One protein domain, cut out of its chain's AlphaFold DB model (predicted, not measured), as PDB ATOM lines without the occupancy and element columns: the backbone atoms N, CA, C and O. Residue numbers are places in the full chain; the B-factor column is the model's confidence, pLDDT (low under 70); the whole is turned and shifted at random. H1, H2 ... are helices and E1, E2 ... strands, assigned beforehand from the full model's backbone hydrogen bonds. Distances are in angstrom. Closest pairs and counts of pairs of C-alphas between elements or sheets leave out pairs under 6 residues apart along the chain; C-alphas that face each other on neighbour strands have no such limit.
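AT A GLANCE: This is residues 3 to 97 and 149 to 172 of the 172 residues of the protein "AbiV family abortive infection protein" of Candidatus Bathyarchaeota archaeon (UniProt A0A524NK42). Three long helices, H1, H2 and H5, lie side by side as a bundle; H4 crosses H2, and short H3 makes a corner with H4. The 119 printed residues, mostly helix, run H1, H2, E1, H3, H4, H5. The whole is compact, radius of gyration of the C-alphas 15.0 A, spanning 52 by 32 by 22 A.

IN THESE COORDINATES: H1, residues 5 to 30, spans 37.6 A from C-alpha 5 at (6.912, -62.993, 17.892). H2 is residues 36 to 56, 30.0 A; H5, residues 149 to 170, 31.8 A, ends at (16.915, -55.274, 21.044). H4 is residues 79 to 90, H3 70 to 75, strand E1 65 to 67.

HOW THE PARTS SIT: H1 and H2, a hairpin, touch; closest C-alphas Ala 26 and Ser 39, 4.4 A. H1 touches H5, opposite ways; closest C-alphas Leu 23 and Ile 156, 6.1 A. H2 touches H4, about perpendicular at 89 degrees; closest C-alphas Gly 51 and Ala 87, 4.1 A. Within hydrogen-bond range are 7 of 8 O i to N i+4 pairs in H4, 15 of 18 in H5.

THE WHOLE: Residues 98 to 148 are not printed; the gap is 11.4 A between C-alphas. Residues 77 to 78, 97 and 166 to 172 have pLDDT under 70.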
ATOM      1  N   ILE A   3       0.321 -62.432  21.210       89.50
ATOM      2  CA  ILE A   3       0.601 -62.232  19.785       89.50
ATOM      3  C   ILE A   3       1.878 -62.970  19.380       89.50
ATOM      4  O   ILE A   3       2.719 -63.260  20.231       89.50
ATOM      5  N   SER A   4       2.027 -63.283  18.090       91.81
ATOM      6  CA  SER A   4       3.230 -63.955  17.594       91.81
ATOM      7  C   SER A   4       4.463 -63.058  17.697       91.81
ATOM      8  O   SER A   4       4.384 -61.834  17.550       91.81
ATOM      9  N   GLU A   5       5.621 -63.679  17.894       90.12
ATOM     10  CA  GLU A   5       6.912 -62.993  17.892       90.12
ATOM     11  C   GLU A   5       7.189 -62.272  16.563       90.12
ATOM     12  O   GLU A   5       7.709 -61.155  16.552       90.12
ATOM     13  N   GLU A   6       6.776 -62.857  15.437       91.62
ATOM     14  CA  GLU A   6       6.880 -62.213  14.125       91.62
ATOM     15  C   GLU A   6       6.095 -60.895  14.084       91.62
ATOM     16  O   GLU A   6       6.642 -59.851  13.711       91.62
ATOM     17  N   LEU A   7       4.829 -60.915  14.519       90.75
ATOM     18  CA  LEU A   7       4.009 -59.709  14.585       90.75
ATOM     19  C   LEU A   7       4.629 -58.687  15.545       90.75
ATOM     20  O   LEU A   7       4.672 -57.500  15.224       90.75
ATOM     21  N   TRP A   8       5.167 -59.133  16.681       90.06
ATOM     22  CA  TRP A   8       5.842 -58.264  17.644       90.06
ATOM     23  C   TRP A   8       7.069 -57.561  17.055       90.06
ATOM     24  O   TRP A   8       7.241 -56.347  17.199       90.06
ATOM     25  N   ASN A   9       7.899 -58.300  16.324       89.88
ATOM     26  CA  ASN A   9       9.066 -57.751  15.646       89.88
ATOM     27  C   ASN A   9       8.669 -56.785  14.521       89.88
ATOM     28  O   ASN A   9       9.309 -55.742  14.355       89.88
ATOM     29  N   ASN A  10       7.582 -57.067  13.800       91.50
ATOM     30  CA  ASN A  10       7.029 -56.149  12.805       91.50
ATOM     31  C   ASN A  10       6.490 -54.860  13.444       91.50
ATOM     32  O   ASN A  10       6.731 -53.775  12.913       91.50
ATOM     33  N   LEU A  11       5.834 -54.940  14.608       90.25
ATOM     34  CA  LEU A  11       5.393 -53.759  15.359       90.25
ATOM     35  C   LEU A  11       6.582 -52.883  15.771       90.25
ATOM     36  O   LEU A  11       6.556 -51.682  15.510       90.25
ATOM     37  N   LYS A  12       7.656 -53.475  16.314       91.44
ATOM     38  CA  LYS A  12       8.892 -52.743  16.652       91.44
ATOM     39  C   LYS A  12       9.493 -52.032  15.429       91.44
ATOM     40  O   LYS A  12       9.786 -50.838  15.496       91.44
ATOM     41  N   LYS A  13       9.620 -52.728  14.291       92.88
ATOM     42  CA  LYS A  13      10.138 -52.150  13.032       92.88
ATOM     43  C   LYS A  13       9.270 -50.997  12.519       92.88
ATOM     44  O   LYS A  13       9.796 -49.951  12.136       92.88
ATOM     45  N   ASN A  14       7.949 -51.162  12.535       93.69
ATOM     46  CA  ASN A  14       7.016 -50.138  12.065       93.69
ATOM     47  C   ASN A  14       6.999 -48.909  12.981       93.69
ATOM     48  O   ASN A  14       6.966 -47.784  12.485       93.69
ATOM     49  N   THR A  15       7.079 -49.103  14.300       93.88
ATOM     50  CA  THR A  15       7.202 -47.999  15.260       93.88
ATOM     51  C   THR A  15       8.511 -47.235  15.057       93.88
ATOM     52  O   THR A  15       8.475 -46.010  14.971       93.88
ATOM     53  N   LEU A  16       9.647 -47.920  14.867       95.44
ATOM     54  CA  LEU A  16      10.914 -47.265  14.515       95.44
ATOM     55  C   LEU A  16      10.790 -46.429  13.232       95.44
ATOM     56  O   LEU A  16      11.211 -45.274  13.205       95.44
ATOM     57  N   SER A  17      10.192 -46.992  12.179       95.88
ATOM     58  CA  SER A  17       9.948 -46.267  10.926       95.88
ATOM     59  C   SER A  17       9.090 -45.011  11.151       95.88
ATOM     60  O   SER A  17       9.389 -43.944  10.612       95.88
ATOM     61  N   GLY A  18       8.076 -45.102  12.019       95.62
ATOM     62  CA  GLY A  18       7.263 -43.964  12.451       95.62
ATOM     63  C   GLY A  18       8.079 -42.854  13.118       95.62
ATOM     64  O   GLY A  18       7.939 -41.693  12.729       95.62
ATOM     65  N   VAL A  19       8.968 -43.210  14.054       96.50
ATOM     66  CA  VAL A  19       9.894 -42.262  14.704       96.50
ATOM     67  C   VAL A  19      10.751 -41.549  13.661       96.50
ATOM     68  O   VAL A  19      10.787 -40.321  13.626       96.50
ATOM     69  N   LEU A  20      11.410 -42.304  12.777       97.44
ATOM     70  CA  LEU A  20      12.325 -41.741  11.781       97.44
ATOM     71  C   LEU A  20      11.612 -40.799  10.806       97.44
ATOM     72  O   LEU A  20      12.144 -39.735  10.496       97.44
ATOM     73  N   ARG A  21      10.393 -41.145  10.379       97.94
ATOM     74  CA  ARG A  21       9.587 -40.295   9.495       97.94
ATOM     75  C   ARG A  21       9.192 -38.978  10.167       97.94
ATOM     76  O   ARG A  21       9.267 -37.935   9.527       97.94
ATOM     77  N   LEU A  22       8.799 -39.008  11.444       96.50
ATOM     78  CA  LEU A  22       8.466 -37.791  12.195       96.50
ATOM     79  C   LEU A  22       9.688 -36.879  12.363       96.50
ATOM     80  O   LEU A  22       9.568 -35.671  12.174       96.50
ATOM     81  N   LEU A  23      10.862 -37.450  12.651       96.69
ATOM     82  CA  LEU A  23      12.119 -36.697  12.736       96.69
ATOM     83  C   LEU A  23      12.520 -36.091  11.392       96.69
ATOM     84  O   LEU A  23      12.947 -34.942  11.348       96.69
ATOM     85  N   GLU A  24      12.360 -36.832  10.297       97.31
ATOM     86  CA  GLU A  24      12.618 -36.315   8.953       97.31
ATOM     87  C   GLU A  24      11.682 -35.147   8.615       97.31
ATOM     88  O   GLU A  24      12.132 -34.122   8.106       97.31
ATOM     89  N   SER A  25      10.389 -35.261   8.933       94.81
ATOM     90  CA  SER A  25       9.436 -34.162   8.750       94.81
ATOM     91  C   SER A  25       9.766 -32.955   9.632       94.81
ATOM     92  O   SER A  25       9.721 -31.827   9.142       94.81
ATOM     93  N   ALA A  26      10.142 -33.173  10.896       92.94
ATOM     94  CA  ALA A  26      10.584 -32.104  11.792       92.94
ATOM     95  C   ALA A  26      11.812 -31.379  11.223       92.94
ATOM     96  O   ALA A  26      11.824 -30.150  11.158       92.94
ATOM     97  N   GLN A  27      12.802 -32.136  10.739       95.06
ATOM     98  CA  GLN A  27      14.025 -31.598  10.147       95.06
ATOM     99  C   GLN A  27      13.738 -30.755   8.898       95.06
ATOM    100  O   GLN A  27      14.220 -29.628   8.806       95.06
ATOM    101  N   LYS A  28      12.906 -31.260   7.979       94.12
ATOM    102  CA  LYS A  28      12.516 -30.534   6.757       94.12
ATOM    103  C   LYS A  28      11.762 -29.241   7.058       94.12
ATOM    104  O   LYS A  28      11.967 -28.242   6.379       94.12
ATOM    105  N   LEU A  29      10.894 -29.234   8.072       89.44
ATOM    106  CA  LEU A  29      10.235 -27.993   8.489       89.44
ATOM    107  C   LEU A  29      11.238 -27.001   9.076       89.44
ATOM    108  O   LEU A  29      11.200 -25.831   8.714       89.44
ATOM    109  N   LEU A  30      12.175 -27.474   9.901       88.75
ATOM    110  CA  LEU A  30      13.172 -26.631  10.562       88.75
ATOM    111  C   LEU A  30      14.131 -25.927   9.589       88.75
ATOM    112  O   LEU A  30      14.721 -24.903   9.932       88.75
ATOM    113  N   GLU A  31      14.294 -26.450   8.372       91.19
ATOM    114  CA  GLU A  31      15.054 -25.794   7.298       91.19
ATOM    115  C   GLU A  31      14.434 -24.444   6.892       91.19
ATOM    116  O   GLU A  31      15.162 -23.538   6.482       91.19
ATOM    117  N   ASN A  32      13.125 -24.261   7.095       86.00
ATOM    118  CA  ASN A  32      12.411 -23.014   6.845       86.00
ATOM    119  C   ASN A  32      12.417 -22.127   8.103       86.00
ATOM    120  O   ASN A  32      12.251 -22.604   9.225       86.00
ATOM    121  N   ASN A  33      12.640 -20.823   7.935       77.62
ATOM    122  CA  ASN A  33      12.641 -19.880   9.060       77.62
ATOM    123  C   ASN A  33      11.208 -19.608   9.540       77.62
ATOM    124  O   ASN A  33      10.340 -19.342   8.711       77.62
ATOM    125  N   GLY A  34      10.983 -19.606  10.858       77.25
ATOM    126  CA  GLY A  34       9.670 -19.329  11.460       77.25
ATOM    127  C   GLY A  34       8.805 -20.569  11.718       77.25
ATOM    128  O   GLY A  34       7.712 -20.443  12.265       77.25
ATOM    129  N   GLU A  35       9.287 -21.761  11.355       84.31
ATOM    130  CA  GLU A  35       8.571 -23.037  11.505       84.31
ATOM    131  C   GLU A  35       8.997 -23.834  12.753       84.31
ATOM    132  O   GLU A  35       8.645 -25.007  12.920       84.31
ATOM    133  N   GLU A  36       9.765 -23.222  13.659       81.31
ATOM    134  CA  GLU A  36      10.386 -23.913  14.790       81.31
ATOM    135  C   GLU A  36       9.342 -24.530  15.737       81.31
ATOM    136  O   GLU A  36       9.532 -25.640  16.233       81.31
ATOM    137  N   ALA A  37       8.205 -23.857  15.943       75.62
ATOM    138  CA  ALA A  37       7.121 -24.354  16.793       75.62
ATOM    139  C   ALA A  37       6.448 -25.612  16.217       75.62
ATOM    140  O   ALA A  37       6.176 -26.570  16.944       75.62
ATOM    141  N   ILE A  38       6.199 -25.636  14.904       82.31
ATOM    142  CA  ILE A  38       5.586 -26.792  14.237       82.31
ATOM    143  C   ILE A  38       6.586 -27.950  14.193       82.31
ATOM    144  O   ILE A  38       6.228 -29.091  14.499       82.31
ATOM    145  N   SER A  39       7.857 -27.655  13.902       87.25
ATOM    146  CA  SER A  39       8.940 -28.637  13.945       87.25
ATOM    147  C   SER A  39       9.090 -29.268  15.338       87.25
ATOM    148  O   SER A  39       9.154 -30.495  15.456       87.25
ATOM    149  N   ALA A  40       9.034 -28.469  16.408       83.12
ATOM    150  CA  ALA A  40       9.068 -28.969  17.782       83.12
ATOM    151  C   ALA A  40       7.854 -29.846  18.134       83.12
ATOM    152  O   ALA A  40       7.983 -30.842  18.855       83.12
ATOM    153  N   GLY A  41       6.681 -29.532  17.580       81.06
ATOM    154  CA  GLY A  41       5.497 -30.380  17.687       81.06
ATOM    155  C   GLY A  41       5.719 -31.765  17.071       81.06
ATOM    156  O   GLY A  41       5.445 -32.784  17.709       81.06
ATOM    157  N   LEU A  42       6.284 -31.824  15.860       87.69
ATOM    158  CA  LEU A  42       6.639 -33.089  15.202       87.69
ATOM    159  C   LEU A  42       7.718 -33.863  15.966       87.69
ATOM    160  O   LEU A  42       7.601 -35.080  16.125       87.69
ATOM    161  N   TYR A  43       8.723 -33.163  16.495       90.69
ATOM    162  CA  TYR A  43       9.728 -33.755  17.374       90.69
ATOM    163  C   TYR A  43       9.094 -34.383  18.621       90.69
ATOM    164  O   TYR A  43       9.413 -35.514  18.985       90.69
ATOM    165  N   THR A  44       8.130 -33.698  19.236       85.69
ATOM    166  CA  THR A  44       7.408 -34.199  20.413       85.69
ATOM    167  C   THR A  44       6.651 -35.494  20.108       85.69
ATOM    168  O   THR A  44       6.717 -36.443  20.892       85.69
ATOM    169  N   TYR A  45       5.995 -35.592  18.946       88.94
ATOM    170  CA  TYR A  45       5.385 -36.852  18.501       88.94
ATOM    171  C   TYR A  45       6.427 -37.952  18.259       88.94
ATOM    172  O   TYR A  45       6.181 -39.112  18.599       88.94
ATOM    173  N   ALA A  46       7.599 -37.609  17.716       93.69
ATOM    174  CA  ALA A  46       8.686 -38.569  17.532       93.69
ATOM    175  C   ALA A  46       9.190 -39.124  18.874       93.69
ATOM    176  O   ALA A  46       9.460 -40.321  18.978       93.69
ATOM    177  N   VAL A  47       9.271 -38.284  19.912       90.31
ATOM    178  CA  VAL A  47       9.628 -38.713  21.273       90.31
ATOM    179  C   VAL A  47       8.576 -39.659  21.853       90.31
ATOM    180  O   VAL A  47       8.943 -40.672  22.449       90.31
ATOM    181  N   GLU A  48       7.284 -39.381  21.659       91.25
ATOM    182  CA  GLU A  48       6.217 -40.278  22.124       91.25
ATOM    183  C   GLU A  48       6.316 -41.667  21.465       91.25
ATOM    184  O   GLU A  48       6.282 -42.693  22.149       91.25
ATOM    185  N   GLU A  49       6.482 -41.712  20.140       93.12
ATOM    186  CA  GLU A  49       6.652 -42.971  19.402       93.12
ATOM    187  C   GLU A  49       7.961 -43.686  19.775       93.12
ATOM    188  O   GLU A  49       7.999 -44.914  19.857       93.12
ATOM    189  N   TYR A  50       9.027 -42.948  20.093       93.94
ATOM    190  CA  TYR A  50      10.258 -43.540  20.617       93.94
ATOM    191  C   TYR A  50      10.045 -44.170  22.001       93.94
ATOM    192  O   TYR A  50      10.532 -45.267  22.274       93.94
ATOM    193  N   GLY A  51       9.252 -43.527  22.857       91.19
ATOM    194  CA  GLY A  51       8.808 -44.089  24.129       91.19
ATOM    195  C   GLY A  51       8.030 -45.388  23.961       91.19
ATOM    196  O   GLY A  51       8.295 -46.375  24.648       91.19
ATOM    197  N   LYS A  52       7.121 -45.420  22.981       91.19
ATOM    198  CA  LYS A  52       6.421 -46.645  22.582       91.19
ATOM    199  C   LYS A  52       7.408 -47.734  22.156       91.19
ATOM    200  O   LYS A  52       7.272 -48.864  22.615       91.19
ATOM    201  N   LEU A  53       8.404 -47.405  21.331       92.94
ATOM    202  CA  LEU A  53       9.433 -48.353  20.892       92.94
ATOM    203  C   LEU A  53      10.199 -48.962  22.073       92.94
ATOM    204  O   LEU A  53      10.416 -50.171  22.092       92.94
ATOM    205  N   ILE A  54      10.565 -48.145  23.066       91.25
ATOM    206  CA  ILE A  54      11.230 -48.619  24.288       91.25
ATOM    207  C   ILE A  54      10.350 -49.635  25.012       91.25
ATOM    208  O   ILE A  54      10.823 -50.734  25.285       91.25
ATOM    209  N   LEU A  55       9.077 -49.304  25.253       89.50
ATOM    210  CA  LEU A  55       8.136 -50.195  25.937       89.50
ATOM    211  C   LEU A  55       7.932 -51.512  25.172       89.50
ATOM    212  O   LEU A  55       7.887 -52.572  25.785       89.50
ATOM    213  N   LEU A  56       7.865 -51.477  23.835       88.50
ATOM    214  CA  LEU A  56       7.808 -52.697  23.016       88.50
ATOM    215  C   LEU A  56       9.068 -53.572  23.178       88.50
ATOM    216  O   LEU A  56       9.007 -54.790  23.038       88.50
ATOM    217  N   GLY A  57      10.220 -52.966  23.460       87.56
ATOM    218  CA  GLY A  57      11.479 -53.678  23.673       87.56
ATOM    219  C   GLY A  57      11.644 -54.304  25.060       87.56
ATOM    220  O   GLY A  57      12.590 -55.058  25.252       87.56
ATOM    221  N   GLU A  58      10.759 -54.015  26.017       86.75
ATOM    222  CA  GLU A  58      10.832 -54.565  27.382       86.75
ATOM    223  C   GLU A  58      10.171 -55.949  27.516       86.75
ATOM    224  O   GLU A  58      10.379 -56.640  28.512       86.75
ATOM    225  N   TYR A  59       9.400 -56.379  26.511       84.50
ATOM    226  CA  TYR A  59       8.731 -57.680  26.514       84.50
ATOM    227  C   TYR A  59       9.514 -58.713  25.709       84.50
ATOM    228  O   TYR A  59       9.786 -58.521  24.519       84.50
ATOM    229  N   ASN A  60       9.793 -59.841  26.358       80.75
ATOM    230  CA  ASN A  60      10.443 -60.996  25.753       80.75
ATOM    231  C   ASN A  60       9.413 -61.993  25.210       80.75
ATOM    232  O   ASN A  60       8.319 -62.142  25.757       80.75
ATOM    233  N   SER A  61       9.793 -62.686  24.136       83.50
ATOM    234  CA  SER A  61       9.055 -63.837  23.617       83.50
ATOM    235  C   SER A  61       9.229 -65.030  24.558       83.50
ATOM    236  O   SER A  61      10.337 -65.310  25.015       83.50
ATOM    237  N   LEU A  62       8.134 -65.724  24.850       84.19
ATOM    238  CA  LEU A  62       8.103 -67.024  25.511       84.19
ATOM    239  C   LEU A  62       7.382 -67.982  24.560       84.19
ATOM    240  O   LEU A  62       6.247 -67.722  24.161       84.19
ATOM    241  N   ASP A  63       8.067 -69.046  24.145       85.75
ATOM    242  CA  ASP A  63       7.558 -70.042  23.190       85.75
ATOM    243  C   ASP A  63       7.013 -69.434  21.876       85.75
ATOM    244  O   ASP A  63       5.982 -69.851  21.343       85.75
ATOM    245  N   GLY A  64       7.698 -68.411  21.346       85.56
ATOM    246  CA  GLY A  64       7.330 -67.743  20.088       85.56
ATOM    247  C   GLY A  64       6.144 -66.780  20.203       85.56
ATOM    248  O   GLY A  64       5.617 -66.309  19.185       85.56
ATOM    249  N   LYS A  65       5.702 -66.483  21.429       88.44
ATOM    250  CA  LYS A  65       4.593 -65.575  21.717       88.44
ATOM    251  C   LYS A  65       4.987 -64.507  22.721       88.44
ATOM    252  O   LYS A  65       5.779 -64.726  23.629       88.44
ATOM    253  N   VAL A  66       4.353 -63.348  22.600       87.75
ATOM    254  CA  VAL A  66       4.516 -62.238  23.539       87.75
ATOM    255  C   VAL A  66       3.173 -61.952  24.195       87.75
ATOM    256  O   VAL A  66       2.177 -61.712  23.508       87.75
ATOM    257  N   SER A  67       3.145 -61.986  25.527       87.19
ATOM    258  CA  SER A  67       1.965 -61.631  26.316       87.19
ATOM    259  C   SER A  67       2.016 -60.154  26.688       87.19
ATOM    260  O   SER A  67       2.925 -59.715  27.391       87.19
ATOM    261  N   ILE A  68       1.040 -59.388  26.202       82.94
ATOM    262  CA  ILE A  68       0.949 -57.944  26.439       82.94
ATOM    263  C   ILE A  68      -0.466 -57.537  26.842       82.94
ATOM    264  O   ILE A  68      -1.466 -58.090  26.363       82.94
ATOM    265  N   ASP A  69      -0.552 -56.502  27.671       82.94
ATOM    266  CA  ASP A  69      -1.766 -55.706  27.827       82.94
ATOM    267  C   ASP A  69      -1.643 -54.445  26.965       82.94
ATOM    268  O   ASP A  69      -1.183 -53.388  27.402       82.94
ATOM    269  N   TYR A  70      -2.017 -54.577  25.690       78.00
ATOM    270  CA  TYR A  70      -1.887 -53.485  24.726       78.00
ATOM    271  C   TYR A  70      -2.694 -52.251  25.146       78.00
ATOM    272  O   TYR A  70      -2.249 -51.120  24.938       78.00
ATOM    273  N   TYR A  71      -3.880 -52.446  25.732       77.25
ATOM    274  CA  TYR A  71      -4.724 -51.327  26.131       77.25
ATOM    275  C   TYR A  71      -4.082 -50.560  27.284       77.25
ATOM    276  O   TYR A  71      -3.924 -49.348  27.166       77.25
ATOM    277  N   ALA A  72      -3.623 -51.245  28.334       76.06
ATOM    278  CA  ALA A  72      -2.944 -50.589  29.452       76.06
ATOM    279  C   ALA A  72      -1.697 -49.802  29.007       76.06
ATOM    280  O   ALA A  72      -1.472 -48.685  29.472       76.06
ATOM    281  N   LEU A  73      -0.922 -50.351  28.070       73.31
ATOM    282  CA  LEU A  73       0.341 -49.753  27.627       73.31
ATOM    283  C   LEU A  73       0.163 -48.625  26.605       73.31
ATOM    284  O   LEU A  73       0.907 -47.644  26.626       73.31
ATOM    285  N   PHE A  74      -0.799 -48.757  25.688       78.75
ATOM    286  CA  PHE A  74      -0.835 -47.921  24.483       78.75
ATOM    287  C   PHE A  74      -2.180 -47.253  24.194       78.75
ATOM    288  O   PHE A  74      -2.184 -46.281  23.435       78.75
ATOM    289  N   GLY A  75      -3.292 -47.746  24.753       71.62
ATOM    290  CA  GLY A  75      -4.652 -47.277  24.434       71.62
ATOM    291  C   GLY A  75      -5.428 -46.648  25.598       71.62
ATOM    292  O   GLY A  75      -6.426 -45.968  25.369       71.62
ATOM    293  N   GLY A  76      -4.993 -46.866  26.838       71.88
ATOM    294  CA  GLY A  76      -5.672 -46.413  28.046       71.88
ATOM    295  C   GLY A  76      -5.381 -44.956  28.403       71.88
ATOM    296  O   GLY A  76      -4.424 -44.342  27.913       71.88
ATOM    297  N   ARG A  77      -6.192 -44.400  29.314       61.81
ATOM    298  CA  ARG A  77      -5.907 -43.101  29.947       61.81
ATOM    299  C   ARG A  77      -4.546 -43.180  30.649       61.81
ATOM    300  O   ARG A  77      -4.309 -44.097  31.421       61.81
ATOM    301  N   GLY A  78      -3.654 -42.231  30.362       65.31
ATOM    302  CA  GLY A  78      -2.291 -42.204  30.910       65.31
ATOM    303  C   GLY A  78      -1.229 -42.923  30.068       65.31
ATOM    304  O   GLY A  78      -0.043 -42.756  30.342       65.31
ATOM    305  N   SER A  79      -1.605 -43.633  28.996       76.19
ATOM    306  CA  SER A  79      -0.641 -44.301  28.102       76.19
ATOM    307  C   SER A  79       0.341 -43.330  27.430       76.19
ATOM    308  O   SER A  79       1.506 -43.664  27.244       76.19
ATOM    309  N   HIS A  80      -0.084 -42.101  27.119       79.06
ATOM    310  CA  HIS A  80       0.815 -41.049  26.628       79.06
ATOM    311  C   HIS A  80       1.928 -40.730  27.641       79.06
ATOM    312  O   HIS A  80       3.094 -40.641  27.265       79.06
ATOM    313  N   ASN A  81       1.589 -40.633  28.932       76.44
ATOM    314  CA  ASN A  81       2.547 -40.326  29.998       76.44
ATOM    315  C   ASN A  81       3.587 -41.434  30.133       76.44
ATOM    316  O   ASN A  81       4.773 -41.141  30.218       76.44
ATOM    317  N   LEU A  82       3.143 -42.693  30.080       81.69
ATOM    318  CA  LEU A  82       4.032 -43.853  30.143       81.69
ATOM    319  C   LEU A  82       5.052 -43.853  28.998       81.69
ATOM    320  O   LEU A  82       6.234 -44.098  29.230       81.69
ATOM    321  N   LYS A  83       4.625 -43.525  27.772       86.19
ATOM    322  CA  LYS A  83       5.531 -43.433  26.615       86.19
ATOM    323  C   LYS A  83       6.547 -42.307  26.799       86.19
ATOM    324  O   LYS A  83       7.745 -42.541  26.657       86.19
ATOM    325  N   PHE A  84       6.097 -41.102  27.151       82.56
ATOM    326  CA  PHE A  84       7.015 -39.986  27.383       82.56
ATOM    327  C   PHE A  84       7.991 -40.281  28.524       82.56
ATOM    328  O   PHE A  84       9.185 -40.036  28.377       82.56
ATOM    329  N   GLU A  85       7.525 -40.867  29.626       81.88
ATOM    330  CA  GLU A  85       8.382 -41.252  30.746       81.88
ATOM    331  C   GLU A  85       9.437 -42.288  30.331       81.88
ATOM    332  O   GLU A  85      10.622 -42.121  30.643       81.88
ATOM    333  N   ALA A  86       9.037 -43.317  29.576       85.88
ATOM    334  CA  ALA A  86       9.958 -44.308  29.029       85.88
ATOM    335  C   ALA A  86      11.033 -43.650  28.147       85.88
ATOM    336  O   ALA A  86      12.226 -43.915  28.326       85.88
ATOM    337  N   ALA A  87      10.633 -42.736  27.255       87.62
ATOM    338  CA  ALA A  87      11.556 -41.989  26.407       87.62
ATOM    339  C   ALA A  87      12.517 -41.111  27.222       87.62
ATOM    340  O   ALA A  87      13.734 -41.241  27.087       87.62
ATOM    341  N   ILE A  88      12.000 -40.255  28.108       82.12
ATOM    342  CA  ILE A  88      12.787 -39.277  28.874       82.12
ATOM    343  C   ILE A  88      13.870 -39.961  29.714       82.12
ATOM    344  O   ILE A  88      14.993 -39.459  29.791       82.12
ATOM    345  N   ARG A  89      13.581 -41.135  30.291       83.00
ATOM    346  CA  ARG A  89      14.572 -41.923  31.049       83.00
ATOM    347  C   ARG A  89      15.751 -42.406  30.196       83.00
ATOM    348  O   ARG A  89      16.817 -42.678  30.744       83.00
ATOM    349  N   LYS A  90      15.572 -42.562  28.881       84.38
ATOM    350  CA  LYS A  90      16.585 -43.105  27.953       84.38
ATOM    351  C   LYS A  90      17.232 -42.051  27.055       84.38
ATOM    352  O   LYS A  90      18.273 -42.343  26.452       84.38
ATOM    353  N   LEU A  91      16.615 -40.877  26.948       83.62
ATOM    354  CA  LEU A  91      17.092 -39.755  26.151       83.62
ATOM    355  C   LEU A  91      18.255 -39.021  26.840       83.62
ATOM    356  O   LEU A  91      18.239 -38.855  28.065       83.62
ATOM    357  N   PRO A  92      19.246 -38.549  26.064       80.75
ATOM    358  CA  PRO A  92      20.261 -37.634  26.568       80.75
ATOM    359  C   PRO A  92      19.639 -36.259  26.869       80.75
ATOM    360  O   PRO A  92      18.525 -35.963  26.428       80.75
ATOM    361  N   ASP A  93      20.327 -35.425  27.642       74.94
ATOM    362  CA  ASP A  93      19.763 -34.152  28.111       74.94
ATOM    363  C   ASP A  93      19.541 -33.148  26.977       74.94
ATOM    364  O   ASP A  93      18.596 -32.362  27.032       74.94
ATOM    365  N   GLU A  94      20.319 -33.229  25.902       78.00
ATOM    366  CA  GLU A  94      20.147 -32.416  24.696       78.00
ATOM    367  C   GLU A  94      18.801 -32.662  24.001       78.00
ATOM    368  O   GLU A  94      18.285 -31.778  23.330       78.00
ATOM    369  N   CYS A  95      18.197 -33.839  24.190       80.75
ATOM    370  CA  CYS A  95      16.863 -34.148  23.671       80.75
ATOM    371  C   CYS A  95      15.727 -33.612  24.558       80.75
ATOM    372  O   CYS A  95      14.558 -33.719  24.197       80.75
ATOM    373  N   LYS A  96      16.048 -33.100  25.750       74.38
ATOM    374  CA  LYS A  96      15.067 -32.671  26.760       74.38
ATOM    375  C   LYS A  96      14.937 -31.152  26.848       74.38
ATOM    376  O   LYS A  96      14.020 -30.671  27.505       74.38
ATOM    377  N   HIS A  97      15.843 -30.414  26.209       69.75
ATOM    378  CA  HIS A  97      15.933 -28.961  26.309       69.75
ATOM    379  C   HIS A  97      15.950 -28.353  24.915       69.75
ATOM    380  O   HIS A  97      16.920 -28.496  24.176       69.75
ATOM    381  N   LYS A 149      16.292 -23.029  17.417       85.25
ATOM    382  CA  LYS A 149      16.473 -23.808  16.186       85.25
ATOM    383  C   LYS A 149      17.671 -24.759  16.269       85.25
ATOM    384  O   LYS A 149      17.585 -25.895  15.805       85.25
ATOM    385  N   LYS A 150      18.782 -24.330  16.875       87.19
ATOM    386  CA  LYS A 150      20.000 -25.142  16.986       87.19
ATOM    387  C   LYS A 150      19.821 -26.276  17.996       87.19
ATOM    388  O   LYS A 150      20.257 -27.395  17.723       87.19
ATOM    389  N   ASN A 151      19.164 -26.016  19.124       83.81
ATOM    390  CA  ASN A 151      18.849 -27.036  20.121       83.81
ATOM    391  C   ASN A 151      17.881 -28.071  19.550       83.81
ATOM    392  O   ASN A 151      18.137 -29.266  19.686       83.81
ATOM    393  N   LEU A 152      16.835 -27.636  18.841       87.12
ATOM    394  CA  LEU A 152      15.903 -28.552  18.185       87.12
ATOM    395  C   LEU A 152      16.593 -29.403  17.112       87.12
ATOM    396  O   LEU A 152      16.409 -30.619  17.092       87.12
ATOM    397  N   GLN A 153      17.450 -28.806  16.282       92.31
ATOM    398  CA  GLN A 153      18.240 -29.555  15.303       92.31
ATOM    399  C   GLN A 153      19.130 -30.610  15.984       92.31
ATOM    400  O   GLN A 153      19.156 -31.771  15.576       92.31
ATOM    401  N   ASN A 154      19.834 -30.237  17.056       89.25
ATOM    402  CA  ASN A 154      20.666 -31.176  17.807       89.25
ATOM    403  C   ASN A 154      19.822 -32.307  18.423       89.25
ATOM    404  O   ASN A 154      20.185 -33.478  18.326       89.25
ATOM    405  N   ALA A 155      18.669 -31.978  19.003       89.06
ATOM    406  CA  ALA A 155      17.753 -32.944  19.591       89.06
ATOM    407  C   ALA A 155      17.222 -33.954  18.558       89.06
ATOM    408  O   ALA A 155      17.150 -35.152  18.854       89.06
ATOM    409  N   ILE A 156      16.900 -33.493  17.341       94.06
ATOM    410  CA  ILE A 156      16.496 -34.344  16.211       94.06
ATOM    411  C   ILE A 156      17.605 -35.347  15.874       94.06
ATOM    412  O   ILE A 156      17.357 -36.557  15.861       94.06
ATOM    413  N   GLU A 157      18.837 -34.876  15.671       94.75
ATOM    414  CA  GLU A 157      19.968 -35.736  15.293       94.75
ATOM    415  C   GLU A 157      20.339 -36.744  16.393       94.75
ATOM    416  O   GLU A 157      20.593 -37.930  16.127       94.75
ATOM    417  N   LYS A 158      20.313 -36.309  17.657       92.00
ATOM    418  CA  LYS A 158      20.577 -37.178  18.811       92.00
ATOM    419  C   LYS A 158      19.511 -38.255  18.962       92.00
ATOM    420  O   LYS A 158      19.864 -39.420  19.164       92.00
ATOM    421  N   LEU A 159      18.230 -37.906  18.825       93.75
ATOM    422  CA  LEU A 159      17.148 -38.887  18.890       93.75
ATOM    423  C   LEU A 159      17.220 -39.873  17.723       93.75
ATOM    424  O   LEU A 159      17.132 -41.079  17.951       93.75
ATOM    425  N   LYS A 160      17.478 -39.400  16.502       94.75
ATOM    426  CA  LYS A 160      17.664 -40.264  15.327       94.75
ATOM    427  C   LYS A 160      18.772 -41.292  15.556       94.75
ATOM    428  O   LYS A 160      18.549 -42.492  15.390       94.75
ATOM    429  N   THR A 161      19.933 -40.833  16.022       92.81
ATOM    430  CA  THR A 161      21.069 -41.704  16.365       92.81
ATOM    431  C   THR A 161      20.685 -42.714  17.447       92.81
ATOM    432  O   THR A 161      20.949 -43.909  17.317       92.81
ATOM    433  N   ARG A 162      20.021 -42.258  18.514       90.00
ATOM    434  CA  ARG A 162      19.625 -43.111  19.640       90.00
ATOM    435  C   ARG A 162      18.599 -44.171  19.243       90.00
ATOM    436  O   ARG A 162      18.729 -45.313  19.680       90.00
ATOM    437  N   ALA A 163      17.612 -43.812  18.425       90.56
ATOM    438  CA  ALA A 163      16.594 -44.728  17.924       90.56
ATOM    439  C   ALA A 163      17.219 -45.840  17.072       90.56
ATOM    440  O   ALA A 163      16.889 -47.007  17.260       90.56
ATOM    441  N   LEU A 164      18.180 -45.497  16.208       88.62
ATOM    442  CA  LEU A 164      18.907 -46.472  15.391       88.62
ATOM    443  C   LEU A 164      19.824 -47.380  16.229       88.62
ATOM    444  O   LEU A 164      19.868 -48.581  15.988       88.62
ATOM    445  N   LEU A 165      20.514 -46.842  17.240       82.56
ATOM    446  CA  LEU A 165      21.373 -47.640  18.128       82.56
ATOM    447  C   LEU A 165      20.581 -48.560  19.070       82.56
ATOM    448  O   LEU A 165      21.044 -49.651  19.392       82.56
ATOM    449  N   GLY A 166      19.396 -48.137  19.523       68.75
ATOM    450  CA  GLY A 166      18.536 -48.944  20.398       68.75
ATOM    451  C   GLY A 166      18.070 -50.251  19.748       68.75
ATOM    452  O   GLY A 166      17.879 -51.250  20.434       68.75
ATOM    453  N   VAL A 167      17.976 -50.266  18.418       59.19
ATOM    454  CA  VAL A 167      17.621 -51.435  17.600       59.19
ATOM    455  C   VAL A 167      18.746 -52.469  17.614       59.19
ATOM    456  O   VAL A 167      18.484 -53.658  17.743       59.19
ATOM    457  N   SER A 168      20.009 -52.044  17.567       54.09
ATOM    458  CA  SER A 168      21.150 -52.968  17.531       54.09
ATOM    459  C   SER A 168      21.260 -53.866  18.772       54.09
ATOM    460  O   SER A 168      21.880 -54.917  18.682       54.09
ATOM    461  N   PHE A 169      20.648 -53.488  19.900       49.00
ATOM    462  CA  PHE A 169      20.662 -54.263  21.149       49.00
ATOM    463  C   PHE A 169      19.348 -54.996  21.463       49.00
ATOM    464  O   PHE A 169      19.340 -55.834  22.354       49.00
ATOM    465  N   GLN A 170      18.241 -54.682  20.780       47.44
ATOM    466  CA  GLN A 170      16.915 -55.274  21.044       47.44
ATOM    467  C   GLN A 170      16.524 -56.395  20.064       47.44
ATOM    468  O   GLN A 170      15.458 -56.995  20.212       47.44
ATOM    469  N   PHE A 171      17.350 -56.643  19.041       46.16
ATOM    470  CA  PHE A 171      17.159 -57.694  18.032       46.16
ATOM    471  C   PHE A 171      18.322 -58.708  17.979       46.16
ATOM    472  O   PHE A 171      18.356 -59.530  17.065       46.16
ATOM    473  N   MET A 172      19.265 -58.628  18.927       39.50
ATOM    474  CA  MET A 172      20.220 -59.695  19.260       39.50
ATOM    475  C   MET A 172      19.697 -60.452  20.475       39.50
ATOM    476  O   MET A 172      19.859 -61.688  20.487       39.50
TER     477      MET A 172